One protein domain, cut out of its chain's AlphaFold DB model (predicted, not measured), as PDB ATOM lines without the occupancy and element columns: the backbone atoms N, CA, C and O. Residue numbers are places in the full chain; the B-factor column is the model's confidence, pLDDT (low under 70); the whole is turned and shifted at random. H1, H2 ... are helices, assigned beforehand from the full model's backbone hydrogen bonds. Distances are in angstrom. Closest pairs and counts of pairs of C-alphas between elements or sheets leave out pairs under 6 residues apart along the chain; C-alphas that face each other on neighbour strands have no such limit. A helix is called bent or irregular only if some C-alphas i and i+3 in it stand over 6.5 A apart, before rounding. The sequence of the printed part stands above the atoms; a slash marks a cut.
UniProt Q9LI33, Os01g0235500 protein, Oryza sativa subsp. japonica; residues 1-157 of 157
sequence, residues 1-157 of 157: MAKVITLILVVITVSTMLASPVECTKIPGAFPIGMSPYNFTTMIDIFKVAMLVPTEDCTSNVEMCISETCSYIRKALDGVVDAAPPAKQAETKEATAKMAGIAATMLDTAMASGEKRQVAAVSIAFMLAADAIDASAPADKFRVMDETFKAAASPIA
ATOM      1  N   MET A   1     -44.452 -10.668  51.190       57.71
ATOM      2  CA  MET A   1     -43.699 -11.369  52.255       57.71
ATOM      3  C   MET A   1     -42.438 -12.023  51.685       57.71
ATOM      4  O   MET A   1     -41.359 -11.579  52.040       57.71
ATOM      5  N   ALA A   2     -42.538 -12.943  50.712       58.49
ATOM      6  CA  ALA A   2     -41.368 -13.584  50.082       58.49
ATOM      7  C   ALA A   2     -40.342 -12.602  49.469       58.49
ATOM      8  O   ALA A   2     -39.158 -12.711  49.754       58.49
ATOM      9  N   LYS A   3     -40.789 -11.579  48.720       54.16
ATOM     10  CA  LYS A   3     -39.885 -10.581  48.102       54.16
ATOM     11  C   LYS A   3     -39.058  -9.769  49.113       54.16
ATOM     12  O   LYS A   3     -37.938  -9.388  48.803       54.16
ATOM     13  N   VAL A   4     -39.597  -9.521  50.311       64.45
ATOM     14  CA  VAL A   4     -38.893  -8.777  51.373       64.45
ATOM     15  C   VAL A   4     -37.807  -9.653  51.998       64.45
ATOM     16  O   VAL A   4     -36.698  -9.184  52.212       64.45
ATOM     17  N   ILE A   5     -38.091 -10.944  52.199       60.50
ATOM     18  CA  ILE A   5     -37.109 -11.917  52.697       60.50
ATOM     19  C   ILE A   5     -35.966 -12.093  51.688       60.50
ATOM     20  O   ILE A   5     -34.808 -12.101  52.091       60.50
ATOM     21  N   THR A   6     -36.259 -12.157  50.384       62.24
ATOM     22  CA  THR A   6     -35.220 -12.230  49.343       62.24
ATOM     23  C   THR A   6     -34.325 -10.989  49.338       62.24
ATOM     24  O   THR A   6     -33.113 -11.128  49.252       62.24
ATOM     25  N   LEU A   7     -34.889  -9.785  49.488       50.75
ATOM     26  CA  LEU A   7     -34.107  -8.544  49.572       50.75
ATOM     27  C   LEU A   7     -33.233  -8.492  50.829       50.75
ATOM     28  O   LEU A   7     -32.064  -8.141  50.730       50.75
ATOM     29  N   ILE A   8     -33.767  -8.884  51.990       53.70
ATOM     30  CA  ILE A   8     -32.993  -8.954  53.238       53.70
ATOM     31  C   ILE A   8     -31.853  -9.965  53.100       53.70
ATOM     32  O   ILE A   8     -30.733  -9.654  53.484       53.70
ATOM     33  N   LEU A   9     -32.100 -11.137  52.506       51.60
ATOM     34  CA  LEU A   9     -31.048 -12.123  52.262       51.60
ATOM     35  C   LEU A   9     -29.987 -11.601  51.295       51.60
ATOM     36  O   LEU A   9     -28.818 -11.796  51.581       51.60
ATOM     37  N   VAL A  10     -30.362 -10.891  50.224       50.42
ATOM     38  CA  VAL A  10     -29.399 -10.254  49.305       50.42
ATOM     39  C   VAL A  10     -28.576  -9.181  50.020       50.42
ATOM     40  O   VAL A  10     -27.369  -9.112  49.824       50.42
ATOM     41  N   VAL A  11     -29.188  -8.369  50.887       48.17
ATOM     42  CA  VAL A  11     -28.460  -7.361  51.677       48.17
ATOM     43  C   VAL A  11     -27.531  -8.027  52.692       48.17
ATOM     44  O   VAL A  11     -26.396  -7.584  52.844       48.17
ATOM     45  N   ILE A  12     -27.971  -9.102  53.353       49.91
ATOM     46  CA  ILE A  12     -27.141  -9.864  54.294       49.91
ATOM     47  C   ILE A  12     -25.993 -10.548  53.550       49.91
ATOM     48  O   ILE A  12     -24.864 -10.436  54.006       49.91
ATOM     49  N   THR A  13     -26.228 -11.184  52.397       44.37
ATOM     50  CA  THR A  13     -25.158 -11.842  51.631       44.37
ATOM     51  C   THR A  13     -24.170 -10.837  51.051       44.37
ATOM     52  O   THR A  13     -22.969 -11.079  51.129       44.37
ATOM     53  N   VAL A  14     -24.635  -9.684  50.556       39.59
ATOM     54  CA  VAL A  14     -23.759  -8.568  50.153       39.59
ATOM     55  C   VAL A  14     -22.968  -8.033  51.354       39.59
ATOM     56  O   VAL A  14     -21.784  -7.747  51.217       39.59
ATOM     57  N   SER A  15     -23.576  -7.968  52.544       36.20
ATOM     58  CA  SER A  15     -22.900  -7.493  53.762       36.20
ATOM     59  C   SER A  15     -21.896  -8.498  54.329       36.20
ATOM     60  O   SER A  15     -20.886  -8.082  54.879       36.20
ATOM     61  N   THR A  16     -22.128  -9.807  54.201       38.68
ATOM     62  CA  THR A  16     -21.168 -10.836  54.646       38.68
ATOM     63  C   THR A  16     -20.048 -11.080  53.639       38.68
ATOM     64  O   THR A  16     -19.015 -11.616  54.019       38.68
ATOM     65  N   MET A  17     -20.239 -10.704  52.368       32.15
ATOM     66  CA  MET A  17     -19.175 -10.724  51.354       32.15
ATOM     67  C   MET A  17     -18.277  -9.488  51.382       32.15
ATOM     68  O   MET A  17     -17.269  -9.466  50.680       32.15
ATOM     69  N   LEU A  18     -18.551  -8.523  52.265       32.74
ATOM     70  CA  LEU A  18     -17.502  -7.680  52.833       32.74
ATOM     71  C   LEU A  18     -16.663  -8.561  53.772       32.74
ATOM     72  O   LEU A  18     -16.689  -8.410  54.994       32.74
ATOM     73  N   ALA A  19     -15.960  -9.531  53.181       41.63
ATOM     74  CA  ALA A  19     -14.758 -10.084  53.767       41.63
ATOM     75  C   ALA A  19     -13.949  -8.891  54.278       41.63
ATOM     76  O   ALA A  19     -13.860  -7.872  53.588       41.63
ATOM     77  N   SER A  20     -13.489  -8.983  55.528       40.28
ATOM     78  CA  SER A  20     -12.711  -7.945  56.198       40.28
ATOM     79  C   SER A  20     -11.758  -7.307  55.186       40.28
ATOM     80  O   SER A  20     -11.101  -8.083  54.484       40.28
ATOM     81  N   PRO A  21     -11.701  -5.961  55.070       44.00
ATOM     82  CA  PRO A  21     -10.776  -5.317  54.138       44.00
ATOM     83  C   PRO A  21      -9.414  -5.974  54.310       44.00
ATOM     84  O   PRO A  21      -9.080  -6.344  55.442       44.00
ATOM     85  N   VAL A  22      -8.678  -6.186  53.216       47.57
ATOM     86  CA  VAL A  22      -7.326  -6.740  53.241       47.57
ATOM     87  C   VAL A  22      -6.477  -5.784  54.058       47.57
ATOM     88  O   VAL A  22      -5.824  -4.855  53.589       47.57
ATOM     89  N   GLU A  23      -6.520  -5.999  55.360       52.35
ATOM     90  CA  GLU A  23      -5.668  -5.332  56.282       52.35
ATOM     91  C   GLU A  23      -4.365  -6.079  56.120       52.35
ATOM     92  O   GLU A  23      -4.155  -7.169  56.664       52.35
ATOM     93  N   CYS A  24      -3.451  -5.471  55.374       62.01
ATOM     94  CA  CYS A  24      -2.049  -5.742  55.563       62.01
ATOM     95  C   CYS A  24      -1.694  -5.300  57.008       62.01
ATOM     96  O   CYS A  24      -0.881  -4.396  57.189       62.01
ATOM     97  N   THR A  25      -2.251  -5.941  58.057       42.11
ATOM     98  CA  THR A  25      -2.003  -5.715  59.495       42.11
ATOM     99  C   THR A  25      -1.495  -6.961  60.260       42.11
ATOM    100  O   THR A  25      -0.862  -6.765  61.296       42.11
ATOM    101  N   LYS A  26      -1.500  -8.213  59.738       29.69
ATOM    102  CA  LYS A  26      -0.922  -9.368  60.495       29.69
ATOM    103  C   LYS A  26      -0.276 -10.547  59.710       29.69
ATOM    104  O   LYS A  26      -0.681 -10.798  58.589       29.69
ATOM    105  N   ILE A  27       0.648 -11.264  60.395       33.09
ATOM    106  CA  ILE A  27       1.244 -12.629  60.190       33.09
ATOM    107  C   ILE A  27       2.583 -12.749  59.392       33.09
ATOM    108  O   ILE A  27       2.728 -12.069  58.382       33.09
ATOM    109  N   PRO A  28       3.572 -13.582  59.841       32.88
ATOM    110  CA  PRO A  28       4.921 -13.663  59.264       32.88
ATOM    111  C   PRO A  28       5.129 -14.839  58.290       32.88
ATOM    112  O   PRO A  28       4.682 -15.958  58.528       32.88
ATOM    113  N   GLY A  29       5.925 -14.593  57.253       25.35
ATOM    114  CA  GLY A  29       6.468 -15.594  56.336       25.35
ATOM    115  C   GLY A  29       7.370 -14.899  55.320       25.35
ATOM    116  O   GLY A  29       6.988 -13.865  54.778       25.35
ATOM    117  N   ALA A  30       8.587 -15.409  55.131       27.54
ATOM    118  CA  ALA A  30       9.596 -14.838  54.246       27.54
ATOM    119  C   ALA A  30      10.100 -15.918  53.285       27.54
ATOM    120  O   ALA A  30      10.555 -16.967  53.737       27.54
ATOM    121  N   PHE A  31      10.068 -15.634  51.985       26.05
ATOM    122  CA  PHE A  31      10.786 -16.392  50.964       26.05
ATOM    123  C   PHE A  31      11.797 -15.480  50.246       26.05
ATOM    124  O   PHE A  31      11.512 -14.309  49.986       26.05
ATOM    125  N   PRO A  32      13.004 -15.969  49.934       25.00
ATOM    126  CA  PRO A  32      14.000 -15.184  49.226       25.00
ATOM    127  C   PRO A  32      13.818 -15.352  47.714       25.00
ATOM    128  O   PRO A  32      13.988 -16.450  47.188       25.00
ATOM    129  N   ILE A  33      13.541 -14.259  47.006       31.32
ATOM    130  CA  ILE A  33      13.749 -14.166  45.556       31.32
ATOM    131  C   ILE A  33      14.889 -13.176  45.306       31.32
ATOM    132  O   ILE A  33      15.029 -12.163  45.984       31.32
ATOM    133  N   GLY A  34      15.820 -13.597  44.450       29.87
ATOM    134  CA  GLY A  34      17.205 -13.132  44.433       29.87
ATOM    135  C   GLY A  34      17.416 -11.672  44.027       29.87
ATOM    136  O   GLY A  34      16.733 -11.134  43.161       29.87
ATOM    137  N   MET A  35      18.455 -11.082  44.626       27.96
ATOM    138  CA  MET A  35      19.036  -9.781  44.291       27.96
ATOM    139  C   MET A  35      19.317  -9.657  42.788       27.96
ATOM    140  O   MET A  35      20.175 -10.363  42.258       27.96
ATOM    141  N   SER A  36      18.683  -8.704  42.112       34.96
ATOM    142  CA  SER A  36      19.163  -8.221  40.818       34.96
ATOM    143  C   SER A  36      19.030  -6.697  40.751       34.96
ATOM    144  O   SER A  36      17.974  -6.163  41.098       34.96
ATOM    145  N   PRO A  37      20.079  -5.973  40.320       43.72
ATOM    146  CA  PRO A  37      20.044  -4.526  40.164       43.72
ATOM    147  C   PRO A  37      19.283  -4.174  38.878       43.72
ATOM    148  O   PRO A  37      19.881  -3.887  37.840       43.72
ATOM    149  N   TYR A  38      17.953  -4.229  38.908       47.78
ATOM    150  CA  TYR A  38      17.154  -3.789  37.768       47.78
ATOM    151  C   TYR A  38      17.074  -2.261  37.730       47.78
ATOM    152  O   TYR A  38      16.663  -1.609  38.687       47.78
ATOM    153  N   ASN A  39      17.431  -1.683  36.583       56.44
ATOM    154  CA  ASN A  39      16.972  -0.351  36.198       56.44
ATOM    155  C   ASN A  39      15.428  -0.351  36.205       56.44
ATOM    156  O   ASN A  39      14.811  -1.318  35.756       56.44
ATOM    157  N   PHE A  40      14.816   0.736  36.685       56.00
ATOM    158  CA  PHE A  40      13.365   0.948  36.717       56.00
ATOM    159  C   PHE A  40      12.638   0.542  35.419       56.00
ATOM    160  O   PHE A  40      11.609  -0.125  35.476       56.00
ATOM    161  N   THR A  41      13.201   0.848  34.246       62.22
ATOM    162  CA  THR A  41      12.662   0.443  32.938       62.22
ATOM    163  C   THR A  41      12.599  -1.075  32.786       62.22
ATOM    164  O   THR A  41      11.572  -1.611  32.380       62.22
ATOM    165  N   THR A  42      13.670  -1.784  33.155       63.70
ATOM    166  CA  THR A  42      13.692  -3.253  33.130       63.70
ATOM    167  C   THR A  42      12.664  -3.822  34.097       63.70
ATOM    168  O   THR A  42      12.005  -4.804  33.779       63.70
ATOM    169  N   MET A  43      12.477  -3.174  35.247       58.72
ATOM    170  CA  MET A  43      11.457  -3.563  36.212       58.72
ATOM    171  C   MET A  43      10.043  -3.406  35.640       58.72
ATOM    172  O   MET A  43       9.248  -4.327  35.769       58.72
ATOM    173  N   ILE A  44       9.745  -2.306  34.934       62.84
ATOM    174  CA  ILE A  44       8.476  -2.109  34.206       62.84
ATOM    175  C   ILE A  44       8.237  -3.209  33.171       62.84
ATOM    176  O   ILE A  44       7.121  -3.715  33.061       62.84
ATOM    177  N   ASP A  45       9.253  -3.606  32.413       64.95
ATOM    178  CA  ASP A  45       9.083  -4.685  31.439       64.95
ATOM    179  C   ASP A  45       8.914  -6.051  32.120       64.95
ATOM    180  O   ASP A  45       8.092  -6.851  31.674       64.95
ATOM    181  N   ILE A  46       9.591  -6.290  33.250       61.27
ATOM    182  CA  ILE A  46       9.354  -7.468  34.094       61.27
ATOM    183  C   ILE A  46       7.927  -7.454  34.644       61.27
ATOM    184  O   ILE A  46       7.272  -8.487  34.582       61.27
ATOM    185  N   PHE A  47       7.407  -6.308  35.099       61.62
ATOM    186  CA  PHE A  47       6.013  -6.171  35.524       61.62
ATOM    187  C   PHE A  47       5.055  -6.602  34.414       61.62
ATOM    188  O   PHE A  47       4.181  -7.431  34.653       61.62
ATOM    189  N   LYS A  48       5.255  -6.114  33.184       61.54
ATOM    190  CA  LYS A  48       4.431  -6.515  32.032       61.54
ATOM    191  C   LYS A  48       4.510  -8.018  31.766       61.54
ATOM    192  O   LYS A  48       3.481  -8.646  31.540       61.54
ATOM    193  N   VAL A  49       5.707  -8.606  31.794       63.62
ATOM    194  CA  VAL A  49       5.893 -10.047  31.545       63.62
ATOM    195  C   VAL A  49       5.290 -10.891  32.666       63.62
ATOM    196  O   VAL A  49       4.602 -11.871  32.389       63.62
ATOM    197  N   ALA A  50       5.495 -10.508  33.924       57.10
ATOM    198  CA  ALA A  50       4.974 -11.223  35.082       57.10
ATOM    199  C   ALA A  50       3.437 -11.162  35.141       57.10
ATOM    200  O   ALA A  50       2.799 -12.147  35.499       57.10
ATOM    201  N   MET A  51       2.824 -10.061  34.688       55.88
ATOM    202  CA  MET A  51       1.369  -9.985  34.506       55.88
ATOM    203  C   MET A  51       0.843 -10.914  33.394       55.88
ATOM    204  O   MET A  51      -0.303 -11.355  33.467       55.88
ATOM    205  N   LEU A  52       1.653 -11.239  32.375       53.66
ATOM    206  CA  LEU A  52       1.270 -12.161  31.293       53.66
ATOM    207  C   LEU A  52       1.369 -13.640  31.694       53.66
ATOM    208  O   LEU A  52       0.735 -14.485  31.058       53.66
ATOM    209  N   VAL A  53       2.135 -13.957  32.740       53.95
ATOM    210  CA  VAL A  53       2.317 -15.318  33.259       53.95
ATOM    211  C   VAL A  53       1.867 -15.354  34.722       53.95
ATOM    212  O   VAL A  53       2.706 -15.300  35.621       53.95
ATOM    213  N   PRO A  54       0.550 -15.431  35.000       55.65
ATOM    214  CA  PRO A  54       0.078 -15.646  36.360       55.65
ATOM    215  C   PRO A  54       0.716 -16.925  36.901       55.65
ATOM    216  O   PRO A  54       0.614 -17.977  36.266       55.65
ATOM    217  N   THR A  55       1.373 -16.850  38.055       60.04
ATOM    218  CA  THR A  55       1.863 -18.058  38.715       60.04
ATOM    219  C   THR A  55       0.652 -18.888  39.142       60.04
ATOM    220  O   THR A  55      -0.278 -18.375  39.776       60.04
ATOM    221  N   GLU A  56       0.631 -20.170  38.757       61.33
ATOM    222  CA  GLU A  56      -0.445 -21.098  39.138       61.33
ATOM    223  C   GLU A  56      -0.663 -21.079  40.660       61.33
ATOM    224  O   GLU A  56      -1.811 -21.096  41.110       61.33
ATOM    225  N   ASP A  57       0.416 -20.890  41.427       73.15
ATOM    226  CA  ASP A  57       0.420 -20.785  42.887       73.15
ATOM    227  C   ASP A  57      -0.552 -19.720  43.406       73.15
ATOM    228  O   ASP A  57      -1.455 -20.039  44.184       73.15
ATOM    229  N   CYS A  58      -0.456 -18.475  42.926       77.61
ATOM    230  CA  CYS A  58      -1.320 -17.403  43.419       77.61
ATOM    231  C   CYS A  58      -2.789 -17.616  43.017       77.61
ATOM    232  O   CYS A  58      -3.708 -17.386  43.805       77.61
ATOM    233  N   THR A  59      -3.032 -18.118  41.802       81.52
ATOM    234  CA  THR A  59      -4.403 -18.391  41.337       81.52
ATOM    235  C   THR A  59      -5.050 -19.595  42.030       81.52
ATOM    236  O   THR A  59      -6.282 -19.688  42.077       81.52
ATOM    237  N   SER A  60      -4.254 -20.509  42.594       86.04
ATOM    238  CA  SER A  60      -4.760 -21.669  43.332       86.04
ATOM    239  C   SER A  60      -5.378 -21.269  44.677       86.04
ATOM    240  O   SER A  60      -6.448 -21.771  45.032       86.04
ATOM    241  N   ASN A  61      -4.767 -20.302  45.370       87.22
ATOM    242  CA  ASN A  61      -5.198 -19.807  46.674       87.22
ATOM    243  C   ASN A  61      -4.977 -18.288  46.785       87.22
ATOM    244  O   ASN A  61      -3.962 -17.813  47.298       87.22
ATOM    245  N   VAL A  62      -5.963 -17.528  46.305       86.86
ATOM    246  CA  VAL A  62      -5.901 -16.059  46.236       86.86
ATOM    247  C   VAL A  62      -5.831 -15.389  47.609       86.86
ATOM    248  O   VAL A  62      -5.152 -14.379  47.748       86.86
ATOM    249  N   GLU A  63      -6.474 -15.953  48.635       88.26
ATOM    250  CA  GLU A  63      -6.429 -15.412  50.001       88.26
ATOM    251  C   GLU A  63      -5.018 -15.506  50.583       88.26
ATOM    252  O   GLU A  63      -4.485 -14.529  51.113       88.26
ATOM    253  N   MET A  64      -4.385 -16.673  50.430       86.61
ATOM    254  CA  MET A  64      -3.000 -16.878  50.844       86.61
ATOM    255  C   MET A  64      -2.058 -15.966  50.063       86.61
ATOM    256  O   MET A  64      -1.230 -15.292  50.667       86.61
ATOM    257  N   CYS A  65      -2.242 -15.867  48.746       87.67
ATOM    258  CA  CYS A  65      -1.430 -14.996  47.906       87.67
ATOM    259  C   CYS A  65      -1.517 -13.522  48.328       87.67
ATOM    260  O   CYS A  65      -0.499 -12.838  48.435       87.67
ATOM    261  N   ILE A  66      -2.720 -13.028  48.628       89.07
ATOM    262  CA  ILE A  66      -2.919 -11.671  49.143       89.07
ATOM    263  C   ILE A  66      -2.247 -11.501  50.509       89.07
ATOM    264  O   ILE A  66      -1.545 -10.512  50.725       89.07
ATOM    265  N   SER A  67      -2.408 -12.468  51.417       89.25
ATOM    266  CA  SER A  67      -1.767 -12.438  52.737       89.25
ATOM    267  C   SER A  67      -0.239 -12.366  52.629       89.25
ATOM    268  O   SER A  67       0.396 -11.571  53.326       89.25
ATOM    269  N   GLU A  68       0.358 -13.167  51.749       88.27
ATOM    270  CA  GLU A  68       1.797 -13.149  51.486       88.27
ATOM    271  C   GLU A  68       2.224 -11.820  50.863       88.27
ATOM    272  O   GLU A  68       3.138 -11.175  51.371       88.27
ATOM    273  N   THR A  69       1.499 -11.341  49.851       90.09
ATOM    274  CA  THR A  69       1.756 -10.036  49.219       90.09
ATOM    275  C   THR A  69       1.779  -8.915  50.262       90.09
ATOM    276  O   THR A  69       2.723  -8.126  50.319       90.09
ATOM    277  N   CYS A  70       0.776  -8.870  51.142       91.72
ATOM    278  CA  CYS A  70       0.709  -7.914  52.244       91.72
ATOM    279  C   CYS A  70       1.923  -8.000  53.178       91.72
ATOM    280  O   CYS A  70       2.432  -6.966  53.614       91.72
ATOM    281  N   SER A  71       2.383  -9.213  53.501       90.53
ATOM    282  CA  SER A  71       3.586  -9.435  54.316       90.53
ATOM    283  C   SER A  71       4.831  -8.833  53.650       90.53
ATOM    284  O   SER A  71       5.559  -8.065  54.286       90.53
ATOM    285  N   TYR A  72       5.029  -9.099  52.355       89.06
ATOM    286  CA  TYR A  72       6.157  -8.573  51.575       89.06
ATOM    287  C   TYR A  72       6.168  -7.050  51.521       89.06
ATOM    288  O   TYR A  72       7.189  -6.431  51.829       89.06
ATOM    289  N   ILE A  73       5.018  -6.448  51.196       93.20
ATOM    290  CA  ILE A  73       4.857  -4.992  51.149       93.20
ATOM    291  C   ILE A  73       5.332  -4.371  52.462       93.20
ATOM    292  O   ILE A  73       6.144  -3.453  52.445       93.20
ATOM    293  N   ARG A  74       4.883  -4.875  53.613       91.97
ATOM    294  CA  ARG A  74       5.259  -4.265  54.899       91.97
ATOM    295  C   ARG A  74       6.720  -4.409  55.208       91.97
ATOM    296  O   ARG A  74       7.317  -3.431  55.620       91.97
ATOM    297  N   LYS A  75       7.292  -5.598  55.010       94.11
ATOM    298  CA  LYS A  75       8.716  -5.811  55.267       94.11
ATOM    299  C   LYS A  75       9.544  -4.798  54.471       94.11
ATOM    300  O   LYS A  75      10.466  -4.194  55.014       94.11
ATOM    301  N   ALA A  76       9.176  -4.572  53.209       94.27
ATOM    302  CA  ALA A  76       9.804  -3.556  52.380       94.27
ATOM    303  C   ALA A  76       9.579  -2.138  52.932       94.27
ATOM    304  O   ALA A  76      10.546  -1.392  53.075       94.27
ATOM    305  N   LEU A  77       8.343  -1.771  53.286       95.71
ATOM    306  CA  LEU A  77       7.998  -0.449  53.824       95.71
ATOM    307  C   LEU A  77       8.652  -0.153  55.186       95.71
ATOM    308  O   LEU A  77       9.145   0.956  55.383       95.71
ATOM    309  N   ASP A  78       8.733  -1.131  56.087       95.96
ATOM    310  CA  ASP A  78       9.474  -1.042  57.349       95.96
ATOM    311  C   ASP A  78      10.955  -0.772  57.059       95.96
ATOM    312  O   ASP A  78      11.543   0.147  57.624       95.96
ATOM    313  N   GLY A  79      11.528  -1.463  56.067       96.39
ATOM    314  CA  GLY A  79      12.879  -1.189  55.579       96.39
ATOM    315  C   GLY A  79      13.070   0.231  55.021       96.39
ATOM    316  O   GLY A  79      14.165   0.785  55.131       96.39
ATOM    317  N   VAL A  80      12.030   0.851  54.444       97.55
ATOM    318  CA  VAL A  80      12.064   2.268  54.025       97.55
ATOM    319  C   VAL A  80      12.073   3.191  55.248       97.55
ATOM    320  O   VAL A  80      12.847   4.149  55.279       97.55
ATOM    321  N   VAL A  81      11.237   2.912  56.254       96.99
ATOM    322  CA  VAL A  81      11.178   3.694  57.503       96.99
ATOM    323  C   VAL A  81      12.492   3.602  58.276       96.99
ATOM    324  O   VAL A  81      12.981   4.627  58.755       96.99
ATOM    325  N   ASP A  82      13.082   2.412  58.364       97.23
ATOM    326  CA  ASP A  82      14.340   2.167  59.072       97.23
ATOM    327  C   ASP A  82      15.533   2.852  58.394       97.23
ATOM    328  O   ASP A  82      16.456   3.314  59.064       97.23
ATOM    329  N   ALA A  83      15.505   2.965  57.064       97.35
ATOM    330  CA  ALA A  83      16.533   3.668  56.303       97.35
ATOM    331  C   ALA A  83      16.388   5.202  56.338       97.35
ATOM    332  O   ALA A  83      17.314   5.915  55.937       97.35
ATOM    333  N   ALA A  84      15.249   5.730  56.796       97.01
ATOM    334  CA  ALA A  84      14.999   7.164  56.809       97.01
ATOM    335  C   ALA A  84      15.864   7.887  57.858       97.01
ATOM    336  O   ALA A  84      15.937   7.459  59.014       97.01
ATOM    337  N   PRO A  85      16.470   9.043  57.523       96.16
ATOM    338  CA  PRO A  85      17.166   9.843  58.521       96.16
ATOM    339  C   PRO A  85      16.170  10.376  59.569       96.16
ATOM    340  O   PRO A  85      15.015  10.649  59.226       96.16
ATOM    341  N   PRO A  86      16.596  10.629  60.825       95.78
ATOM    342  CA  PRO A  86      15.692  11.048  61.902       95.78
ATOM    343  C   PRO A  86      14.811  12.257  61.552       95.78
ATOM    344  O   PRO A  86      13.629  12.282  61.883       95.78
ATOM    345  N   ALA A  87      15.357  13.226  60.811       96.85
ATOM    346  CA  ALA A  87      14.639  14.425  60.374       96.85
ATOM    347  C   ALA A  87      13.505  14.158  59.362       96.85
ATOM    348  O   ALA A  87      12.652  15.020  59.167       96.85
ATOM    349  N   LYS A  88      13.495  12.992  58.705       95.97
ATOM    350  CA  LYS A  88      12.496  12.592  57.703       95.97
ATOM    351  C   LYS A  88      11.624  11.420  58.142       95.97
ATOM    352  O   LYS A  88      10.679  11.087  57.443       95.97
ATOM    353  N   GLN A  89      11.873  10.835  59.314       94.04
ATOM    354  CA  GLN A  89      11.196   9.610  59.738       94.04
ATOM    355  C   GLN A  89       9.662   9.741  59.781       94.04
ATOM    356  O   GLN A  89       8.965   8.811  59.385       94.04
ATOM    357  N   ALA A  90       9.123  10.876  60.238       94.53
ATOM    358  CA  ALA A  90       7.674  11.098  60.277       94.53
ATOM    359  C   ALA A  90       7.055  11.152  58.868       94.53
ATOM    360  O   ALA A  90       6.083  10.453  58.599       94.53
ATOM    361  N   GLU A  91       7.671  11.916  57.960       94.01
ATOM    362  CA  GLU A  91       7.269  12.008  56.547       94.01
ATOM    363  C   GLU A  91       7.353  10.636  55.863       94.01
ATOM    364  O   GLU A  91       6.437  10.224  55.153       94.01
ATOM    365  N   THR A  92       8.417   9.876  56.135       95.05
ATOM    366  CA  THR A  92       8.576   8.526  55.594       95.05
ATOM    367  C   THR A  92       7.524   7.552  56.125       95.05
ATOM    368  O   THR A  92       6.987   6.762  55.350       95.05
ATOM    369  N   LYS A  93       7.170   7.619  57.415       94.42
ATOM    370  CA  LYS A  93       6.081   6.811  57.994       94.42
ATOM    371  C   LYS A  93       4.727   7.130  57.360       94.42
ATOM    372  O   LYS A  93       3.960   6.220  57.066       94.42
ATOM    373  N   GLU A  94       4.437   8.402  57.111       92.74
ATOM    374  CA  GLU A  94       3.195   8.801  56.441       92.74
ATOM    375  C   GLU A  94       3.147   8.302  54.989       92.74
ATOM    376  O   GLU A  94       2.155   7.709  54.560       92.74
ATOM    377  N   ALA A  95       4.238   8.478  54.237       92.84
ATOM    378  CA  ALA A  95       4.324   8.035  52.849       92.84
ATOM    379  C   ALA A  95       4.196   6.508  52.716       92.84
ATOM    380  O   ALA A  95       3.461   6.023  51.857       92.84
ATOM    381  N   THR A  96       4.867   5.754  53.587       93.48
ATOM    382  CA  THR A  96       4.784   4.285  53.605       93.48
ATOM    383  C   THR A  96       3.381   3.806  53.983       93.48
ATOM    384  O   THR A  96       2.837   2.939  53.299       93.48
ATOM    385  N   ALA A  97       2.728   4.424  54.974       90.42
ATOM    386  CA  ALA A  97       1.337   4.119  55.320       90.42
ATOM    387  C   ALA A  97       0.372   4.386  54.151       90.42
ATOM    388  O   ALA A  97      -0.505   3.568  53.864       90.42
ATOM    389  N   LYS A  98       0.563   5.495  53.426       88.71
ATOM    390  CA  LYS A  98      -0.215   5.801  52.219       88.71
ATOM    391  C   LYS A  98      -0.033   4.731  51.141       88.71
ATOM    392  O   LYS A  98      -1.020   4.292  50.553       88.71
ATOM    393  N   MET A  99       1.203   4.300  50.892       89.61
ATOM    394  CA  MET A  99       1.500   3.261  49.902       89.61
ATOM    395  C   MET A  99       0.913   1.900  50.294       89.61
ATOM    396  O   MET A  99       0.348   1.218  49.438       89.61
ATOM    397  N   ALA A 100       0.944   1.541  51.582       90.69
ATOM    398  CA  ALA A 100       0.264   0.348  52.088       90.69
ATOM    399  C   ALA A 100      -1.253   0.400  51.840       90.69
ATOM    400  O   ALA A 100      -1.833  -0.583  51.385       90.69
ATOM    401  N   GLY A 101      -1.890   1.552  52.082       86.84
ATOM    402  CA  GLY A 101      -3.322   1.740  51.829       86.84
ATOM    403  C   GLY A 101      -3.701   1.619  50.350       86.84
ATOM    404  O   GLY A 101      -4.724   1.017  50.024       86.84
ATOM    405  N   ILE A 102      -2.863   2.141  49.445       88.07
ATOM    406  CA  ILE A 102      -3.053   1.988  47.992       88.07
ATOM    407  C   ILE A 102      -2.981   0.510  47.600       88.07
ATOM    408  O   ILE A 102      -3.886   0.016  46.930       88.07
ATOM    409  N   ALA A 103      -1.946  -0.202  48.053       91.02
ATOM    410  CA  ALA A 103      -1.776  -1.615  47.737       91.02
ATOM    411  C   ALA A 103      -2.939  -2.468  48.267       91.02
ATOM    412  O   ALA A 103      -3.510  -3.255  47.514       91.02
ATOM    413  N   ALA A 104      -3.350  -2.250  49.521       89.58
ATOM    414  CA  ALA A 104      -4.504  -2.921  50.120       89.58
ATOM    415  C   ALA A 104      -5.785  -2.689  49.304       89.58
ATOM    416  O   ALA A 104      -6.444  -3.645  48.908       89.58
ATOM    417  N   THR A 105      -6.078  -1.433  48.949       87.49
ATOM    418  CA  THR A 105      -7.266  -1.078  48.152       87.49
ATOM    419  C   THR A 105      -7.272  -1.772  46.788       87.49
ATOM    420  O   THR A 105      -8.321  -2.200  46.303       87.49
ATOM    421  N   MET A 106      -6.110  -1.893  46.143       89.03
ATOM    422  CA  MET A 106      -6.003  -2.572  44.852       89.03
ATOM    423  C   MET A 106      -6.167  -4.086  44.969       89.03
ATOM    424  O   MET A 106      -6.830  -4.677  44.117       89.03
ATOM    425  N   LEU A 107      -5.619  -4.703  46.018       89.90
ATOM    426  CA  LEU A 107      -5.813  -6.126  46.302       89.90
ATOM    427  C   LEU A 107      -7.284  -6.427  46.621       89.90
ATOM    428  O   LEU A 107      -7.837  -7.366  46.055       89.90
ATOM    429  N   ASP A 108      -7.940  -5.586  47.425       88.43
ATOM    430  CA  ASP A 108      -9.379  -5.669  47.712       88.43
ATOM    431  C   ASP A 108     -10.214  -5.552  46.436       88.43
ATOM    432  O   ASP A 108     -11.112  -6.356  46.185       88.43
ATOM    433  N   THR A 109      -9.894  -4.575  45.584       86.84
ATOM    434  CA  THR A 109     -10.602  -4.363  44.313       86.84
ATOM    435  C   THR A 109     -10.417  -5.552  43.369       86.84
ATOM    436  O   THR A 109     -11.372  -5.977  42.716       86.84
ATOM    437  N   ALA A 110      -9.208  -6.115  43.305       87.93
ATOM    438  CA  ALA A 110      -8.930  -7.308  42.514       87.93
ATOM    439  C   ALA A 110      -9.637  -8.548  43.079       87.93
ATOM    440  O   ALA A 110     -10.120  -9.373  42.310       87.93
ATOM    441  N   MET A 111      -9.742  -8.685  44.404       86.99
ATOM    442  CA  MET A 111     -10.494  -9.775  45.029       86.99
ATOM    443  C   MET A 111     -11.993  -9.644  44.731       86.99
ATOM    444  O   MET A 111     -12.641 -10.623  44.359       86.99
ATOM    445  N   ALA A 112     -12.533  -8.427  44.826       88.75
ATOM    446  CA  ALA A 112     -13.944  -8.130  44.598       88.75
ATOM    447  C   ALA A 112     -14.401  -8.361  43.148       88.75
ATOM    448  O   ALA A 112     -15.594  -8.553  42.915       88.75
ATOM    449  N   SER A 113     -13.486  -8.377  42.171       87.05
ATOM    450  CA  SER A 113     -13.835  -8.715  40.786       87.05
ATOM    451  C   SER A 113     -14.128 -10.206  40.586       87.05
ATOM    452  O   SER A 113     -14.773 -10.575  39.606       87.05
ATOM    453  N   GLY A 114     -13.659 -11.072  41.495       85.17
ATOM    454  CA  GLY A 114     -13.740 -12.530  41.368       85.17
ATOM    455  C   GLY A 114     -12.777 -13.134  40.331       85.17
ATOM    456  O   GLY A 114     -12.682 -14.359  40.215       85.17
ATOM    457  N   GLU A 115     -12.024 -12.307  39.604       88.17
ATOM    458  CA  GLU A 115     -11.049 -12.731  38.600       88.17
ATOM    459  C   GLU A 115      -9.729 -13.111  39.282       88.17
ATOM    460  O   GLU A 115      -8.862 -12.274  39.536       88.17
ATOM    461  N   LYS A 116      -9.520 -14.405  39.552       88.27
ATOM    462  CA  LYS A 116      -8.301 -14.886  40.238       88.27
ATOM    463  C   LYS A 116      -6.998 -14.456  39.554       88.27
ATOM    464  O   LYS A 116      -5.992 -14.235  40.224       88.27
ATOM    465  N   ARG A 117      -7.008 -14.326  38.223       85.93
ATOM    466  CA  ARG A 117      -5.857 -13.830  37.451       85.93
ATOM    467  C   ARG A 117      -5.560 -12.363  37.742       85.93
ATOM    468  O   ARG A 117      -4.394 -11.989  37.771       85.93
ATOM    469  N   GLN A 118      -6.589 -11.555  37.982       85.92
ATOM    470  CA  GLN A 118      -6.426 -10.155  38.352       85.92
ATOM    471  C   GLN A 118      -5.823 -10.028  39.750       85.92
ATOM    472  O   GLN A 118      -4.890  -9.249  39.926       85.92
ATOM    473  N   VAL A 119      -6.287 -10.837  40.712       86.82
ATOM    474  CA  VAL A 119      -5.656 -10.914  42.040       86.82
ATOM    475  C   VAL A 119      -4.179 -11.265  41.901       86.82
ATOM    476  O   VAL A 119      -3.335 -10.551  42.430       86.82
ATOM    477  N   ALA A 120      -3.860 -12.303  41.123       85.87
ATOM    478  CA  ALA A 120      -2.478 -12.709  40.908       85.87
ATOM    479  C   ALA A 120      -1.619 -11.625  40.257       85.87
ATOM    480  O   ALA A 120      -0.514 -11.367  40.725       85.87
ATOM    481  N   ALA A 121      -2.130 -10.950  39.228       84.12
ATOM    482  CA  ALA A 121      -1.412  -9.871  38.564       84.12
ATOM    483  C   ALA A 121      -1.109  -8.704  39.521       84.12
ATOM    484  O   ALA A 121       0.032  -8.248  39.585       84.12
ATOM    485  N   VAL A 122      -2.100  -8.257  40.304       87.66
ATOM    486  CA  VAL A 122      -1.920  -7.180  41.294       87.66
ATOM    487  C   VAL A 122      -0.962  -7.612  42.407       87.66
ATOM    488  O   VAL A 122      -0.041  -6.868  42.738       87.66
ATOM    489  N   SER A 123      -1.119  -8.825  42.942       89.37
ATOM    490  CA  SER A 123      -0.213  -9.390  43.946       89.37
ATOM    491  C   SER A 123       1.236  -9.407  43.469       89.37
ATOM    492  O   SER A 123       2.124  -8.892  44.146       89.37
ATOM    493  N   ILE A 124       1.481  -9.938  42.272       85.09
ATOM    494  CA  ILE A 124       2.818 -10.008  41.676       85.09
ATOM    495  C   ILE A 124       3.399  -8.607  41.459       85.09
ATOM    496  O   ILE A 124       4.577  -8.386  41.747       85.09
ATOM    497  N   ALA A 125       2.586  -7.644  41.017       86.26
ATOM    498  CA  ALA A 125       3.030  -6.265  40.848       86.26
ATOM    499  C   ALA A 125       3.468  -5.620  42.180       86.26
ATOM    500  O   ALA A 125       4.473  -4.916  42.249       86.26
ATOM    501  N   PHE A 126       2.781  -5.876  43.288       90.40
ATOM    502  CA  PHE A 126       3.247  -5.335  44.564       90.40
ATOM    503  C   PHE A 126       4.415  -6.122  45.175       90.40
ATOM    504  O   PHE A 126       5.271  -5.506  45.810       90.40
ATOM    505  N   MET A 127       4.515  -7.437  44.949       89.29
ATOM    506  CA  MET A 127       5.671  -8.232  45.392       89.29
ATOM    507  C   MET A 127       6.966  -7.789  44.703       89.29
ATOM    508  O   MET A 127       7.950  -7.506  45.374       89.29
ATOM    509  N   LEU A 128       6.948  -7.626  43.380       86.60
ATOM    510  CA  LEU A 128       8.108  -7.140  42.625       86.60
ATOM    511  C   LEU A 128       8.509  -5.706  43.032       86.60
ATOM    512  O   LEU A 128       9.698  -5.393  43.092       86.60
ATOM    513  N   ALA A 129       7.541  -4.838  43.351       89.19
ATOM    514  CA  ALA A 129       7.834  -3.509  43.891       89.19
ATOM    515  C   ALA A 129       8.488  -3.592  45.283       89.19
ATOM    516  O   ALA A 129       9.470  -2.899  45.552       89.19
ATOM    517  N   ALA A 130       7.986  -4.470  46.157       91.60
ATOM    518  CA  ALA A 130       8.571  -4.722  47.471       91.60
ATOM    519  C   ALA A 130      10.008  -5.268  47.371       91.60
ATOM    520  O   ALA A 130      10.895  -4.779  48.074       91.60
ATOM    521  N   ASP A 131      10.267  -6.203  46.456       88.84
ATOM    522  CA  ASP A 131      11.604  -6.761  46.219       88.84
ATOM    523  C   ASP A 131      12.592  -5.693  45.735       88.84
ATOM    524  O   ASP A 131      13.737  -5.635  46.191       88.84
ATOM    525  N   ALA A 132      12.151  -4.794  44.853       88.29
ATOM    526  CA  ALA A 132      12.981  -3.691  44.387       88.29
ATOM    527  C   ALA A 132      13.379  -2.738  45.522       88.29
ATOM    528  O   ALA A 132      14.529  -2.290  45.586       88.29
ATOM    529  N   ILE A 133      12.462  -2.455  46.448       93.16
ATOM    530  CA  ILE A 133      12.769  -1.690  47.660       93.16
ATOM    531  C   ILE A 133      13.772  -2.453  48.530       93.16
ATOM    532  O   ILE A 133      14.747  -1.853  48.990       93.16
ATOM    533  N   ASP A 134      13.560  -3.750  48.773       92.75
ATOM    534  CA  ASP A 134      14.431  -4.559  49.638       92.75
ATOM    535  C   ASP A 134      15.869  -4.588  49.101       92.75
ATOM    536  O   ASP A 134      16.812  -4.306  49.846       92.75
ATOM    537  N   ALA A 135      16.022  -4.773  47.786       90.18
ATOM    538  CA  ALA A 135      17.305  -4.794  47.083       90.18
ATOM    539  C   ALA A 135      18.002  -3.421  46.977       90.18
ATOM    540  O   ALA A 135      19.193  -3.357  46.664       90.18
ATOM    541  N   SER A 136      17.289  -2.318  47.216       89.49
ATOM    542  CA  SER A 136      17.841  -0.967  47.081       89.49
ATOM    543  C   SER A 136      18.749  -0.570  48.243       89.49
ATOM    544  O   SER A 136      18.509  -0.920  49.404       89.49
ATOM    545  N   ALA A 137      19.766   0.245  47.943       93.97
ATOM    546  CA  ALA A 137      20.607   0.868  48.961       93.97
ATOM    547  C   ALA A 137      19.757   1.731  49.918       93.97
ATOM    548  O   ALA A 137      18.774   2.326  49.472       93.97
ATOM    549  N   PRO A 138      20.127   1.871  51.210       94.41
ATOM    550  CA  PRO A 138      19.311   2.592  52.192       94.41
ATOM    551  C   PRO A 138      18.889   4.001  51.747       94.41
ATOM    552  O   PRO A 138      17.724   4.364  51.880       94.41
ATOM    553  N   ALA A 139      19.806   4.762  51.142       94.17
ATOM    554  CA  ALA A 139      19.531   6.117  50.657       94.17
ATOM    555  C   ALA A 139      18.536   6.172  49.478       94.17
ATOM    556  O   ALA A 139      17.912   7.208  49.255       94.17
ATOM    557  N   ASP A 140      18.370   5.072  48.740       94.56
ATOM    558  CA  ASP A 140      17.489   4.972  47.576       94.56
ATOM    559  C   ASP A 140      16.113   4.377  47.905       94.56
ATOM    560  O   ASP A 140      15.177   4.574  47.129       94.56
ATOM    561  N   LYS A 141      15.952   3.685  49.046       96.25
ATOM    562  CA  LYS A 141      14.723   2.936  49.383       96.25
ATOM    563  C   LYS A 141      13.450   3.779  49.278       96.25
ATOM    564  O   LYS A 141      12.462   3.310  48.725       96.25
ATOM    565  N   PHE A 142      13.473   5.029  49.748       94.69
ATOM    566  CA  PHE A 142      12.309   5.919  49.662       94.69
ATOM    567  C   PHE A 142      11.936   6.269  48.216       94.69
ATOM    568  O   PHE A 142      10.765   6.208  47.844       94.69
ATOM    569  N   ARG A 143      12.933   6.611  47.389       94.78
ATOM    570  CA  ARG A 143      12.727   6.932  45.971       94.78
ATOM    571  C   ARG A 143      12.214   5.711  45.214       94.78
ATOM    572  O   ARG A 143      11.230   5.815  44.491       94.78
ATOM    573  N   VAL A 144      12.849   4.558  45.418       92.95
ATOM    574  CA  VAL A 144      12.453   3.307  44.763       92.95
ATOM    575  C   VAL A 144      11.055   2.882  45.198       92.95
ATOM    576  O   VAL A 144      10.277   2.474  44.341       92.95
ATOM    577  N   MET A 145      10.680   3.049  46.471       94.40
ATOM    578  CA  MET A 145       9.302   2.831  46.921       94.40
ATOM    579  C   MET A 145       8.316   3.702  46.146       94.40
ATOM    580  O   MET A 145       7.365   3.176  45.577       94.40
ATOM    581  N   ASP A 146       8.540   5.018  46.104       91.18
ATOM    582  CA  ASP A 146       7.635   5.946  45.423       91.18
ATOM    583  C   ASP A 146       7.478   5.612  43.929       91.18
ATOM    584  O   ASP A 146       6.357   5.548  43.425       91.18
ATOM    585  N   GLU A 147       8.581   5.336  43.232       89.90
ATOM    586  CA  GLU A 147       8.579   5.002  41.805       89.90
ATOM    587  C   GLU A 147       7.893   3.651  41.525       89.90
ATOM    588  O   GLU A 147       7.024   3.552  40.655       89.90
ATOM    589  N   THR A 148       8.260   2.599  42.262       89.31
ATOM    590  CA  THR A 148       7.796   1.228  41.988       89.31
ATOM    591  C   THR A 148       6.364   0.987  42.434       89.31
ATOM    592  O   THR A 148       5.620   0.330  41.710       89.31
ATOM    593  N   PHE A 149       5.924   1.573  43.552       89.89
ATOM    594  CA  PHE A 149       4.524   1.465  43.969       89.89
ATOM    595  C   PHE A 149       3.604   2.254  43.040       89.89
ATOM    596  O   PHE A 149       2.509   1.784  42.748       89.89
ATOM    597  N   LYS A 150       4.036   3.404  42.502       89.15
ATOM    598  CA  LYS A 150       3.282   4.100  41.444       89.15
ATOM    599  C   LYS A 150       3.171   3.258  40.175       89.15
ATOM    600  O   LYS A 150       2.107   3.243  39.565       89.15
ATOM    601  N   ALA A 151       4.242   2.565  39.787       86.02
ATOM    602  CA  ALA A 151       4.219   1.671  38.632       86.02
ATOM    603  C   ALA A 151       3.284   0.472  38.858       86.02
ATOM    604  O   ALA A 151       2.448   0.194  38.003       86.02
ATOM    605  N   ALA A 152       3.370  -0.181  40.022       87.57
ATOM    606  CA  ALA A 152       2.484  -1.282  40.405       87.57
ATOM    607  C   ALA A 152       1.015  -0.842  40.521       87.57
ATOM    608  O   ALA A 152       0.113  -1.609  40.193       87.57
ATOM    609  N   ALA A 153       0.777   0.402  40.951       86.54
ATOM    610  CA  ALA A 153      -0.559   0.974  41.073       86.54
ATOM    611  C   ALA A 153      -1.129   1.548  39.770       86.54
ATOM    612  O   ALA A 153      -2.294   1.956  39.724       86.54
ATOM    613  N   SER A 154      -0.324   1.614  38.709       80.07
ATOM    614  CA  SER A 154      -0.792   2.060  37.403       80.07
ATOM    615  C   SER A 154      -1.858   1.090  36.887       80.07
ATOM    616  O   SER A 154      -1.706  -0.120  37.069       80.07
ATOM    617  N   PRO A 155      -2.920   1.578  36.216       61.90
ATOM    618  CA  PRO A 155      -3.906   0.703  35.602       61.90
ATOM    619  C   PRO A 155      -3.215  -0.349  34.736       61.90
ATOM    620  O   PRO A 155      -2.394  -0.011  33.879       61.90
ATOM    621  N   ILE A 156      -3.555  -1.613  34.976       54.16
ATOM    622  CA  ILE A 156      -3.215  -2.708  34.076       54.16
ATOM    623  C   ILE A 156      -4.101  -2.492  32.844       54.16
ATOM    624  O   ILE A 156      -5.319  -2.647  32.938       54.16
ATOM    625  N   ALA A 157      -3.508  -1.991  31.757       37.54
ATOM    626  CA  ALA A 157      -4.201  -1.734  30.493       37.54
ATOM    627  C   ALA A 157      -4.585  -3.036  29.781       37.54
ATOM    628  O   ALA A 157      -3.789  -4.002  29.857       37.54
TER     629      ALA A 157
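This is residues 1 to 157 of the 157 residues of the protein "Os01g0235500 protein" of Oryza sativa subsp. japonica (UniProt Q9LI33). Five helices, H2, H4, H5, H6 and H7, form an up-and-down bundle, each running against the bundle helix before it, with short H3 at one end. H1 sticks out from this body as a free arm and makes much of the length. The printed part has 157 residues with seven named helices, H1 to H7 in order, and no named strand: all helix. It is only just compact, close to loose, with a radius of gyration of the C-alphas of 17.7 A, and elongated, spanning 66 by 37 by 29 A.

H1, residues 2 to 16, begins at C-alpha 2 (-41.368, -13.584, 50.082) and is 20.9 A long. H2 is residues 40 to 52, 18.6 A, and H3 residues 56 to 60, 6.0 A. H4, residues 62 to 83, measures 31.5 A. H5, residues 86 to 112, measures 39.3 A; it is irregular, with C-alphas 87 and 90 7.7 A apart. H6 is residues 116 to 135, 28.4 A. H7, residues 141 to 152, 15.8 A, ends at C-alpha 152 (2.484, -1.282, 40.405).

H6 is the hub. It touches H4, the same way at a shallow tilt of 21 degrees, closest C-alphas Ala 76 and Ala 130, 5.2 A. H6 and H7 form a hairpin, closest C-alphas Ala 125 and Ala 152, 5.0 A. H4 and H5 form another at 11 degrees, closest C-alphas Leu 77 and Thr 96, 5.7 A. H2 touches H6 with residues 47 to 51 alone, closest C-alphas Met 51 and Ala 121, 4.9 A. H3 touches H6, closest C-alphas Thr 59 and Lys 116, 5.4 A. H1 touches no helix. Every O i to N i+4 pair is within hydrogen-bond range in H1, H2, H3, H4, H6 and H7; in H5 21 of 23 are.

The C-alphas of Met 1 and Ala 139, the two farthest apart, are 65.6 A apart. The printed part has no cut. The link H1 to H2 is long, 23 residues. The model's pLDDT is under 70 at residues 1 to 56 and 155 to 157.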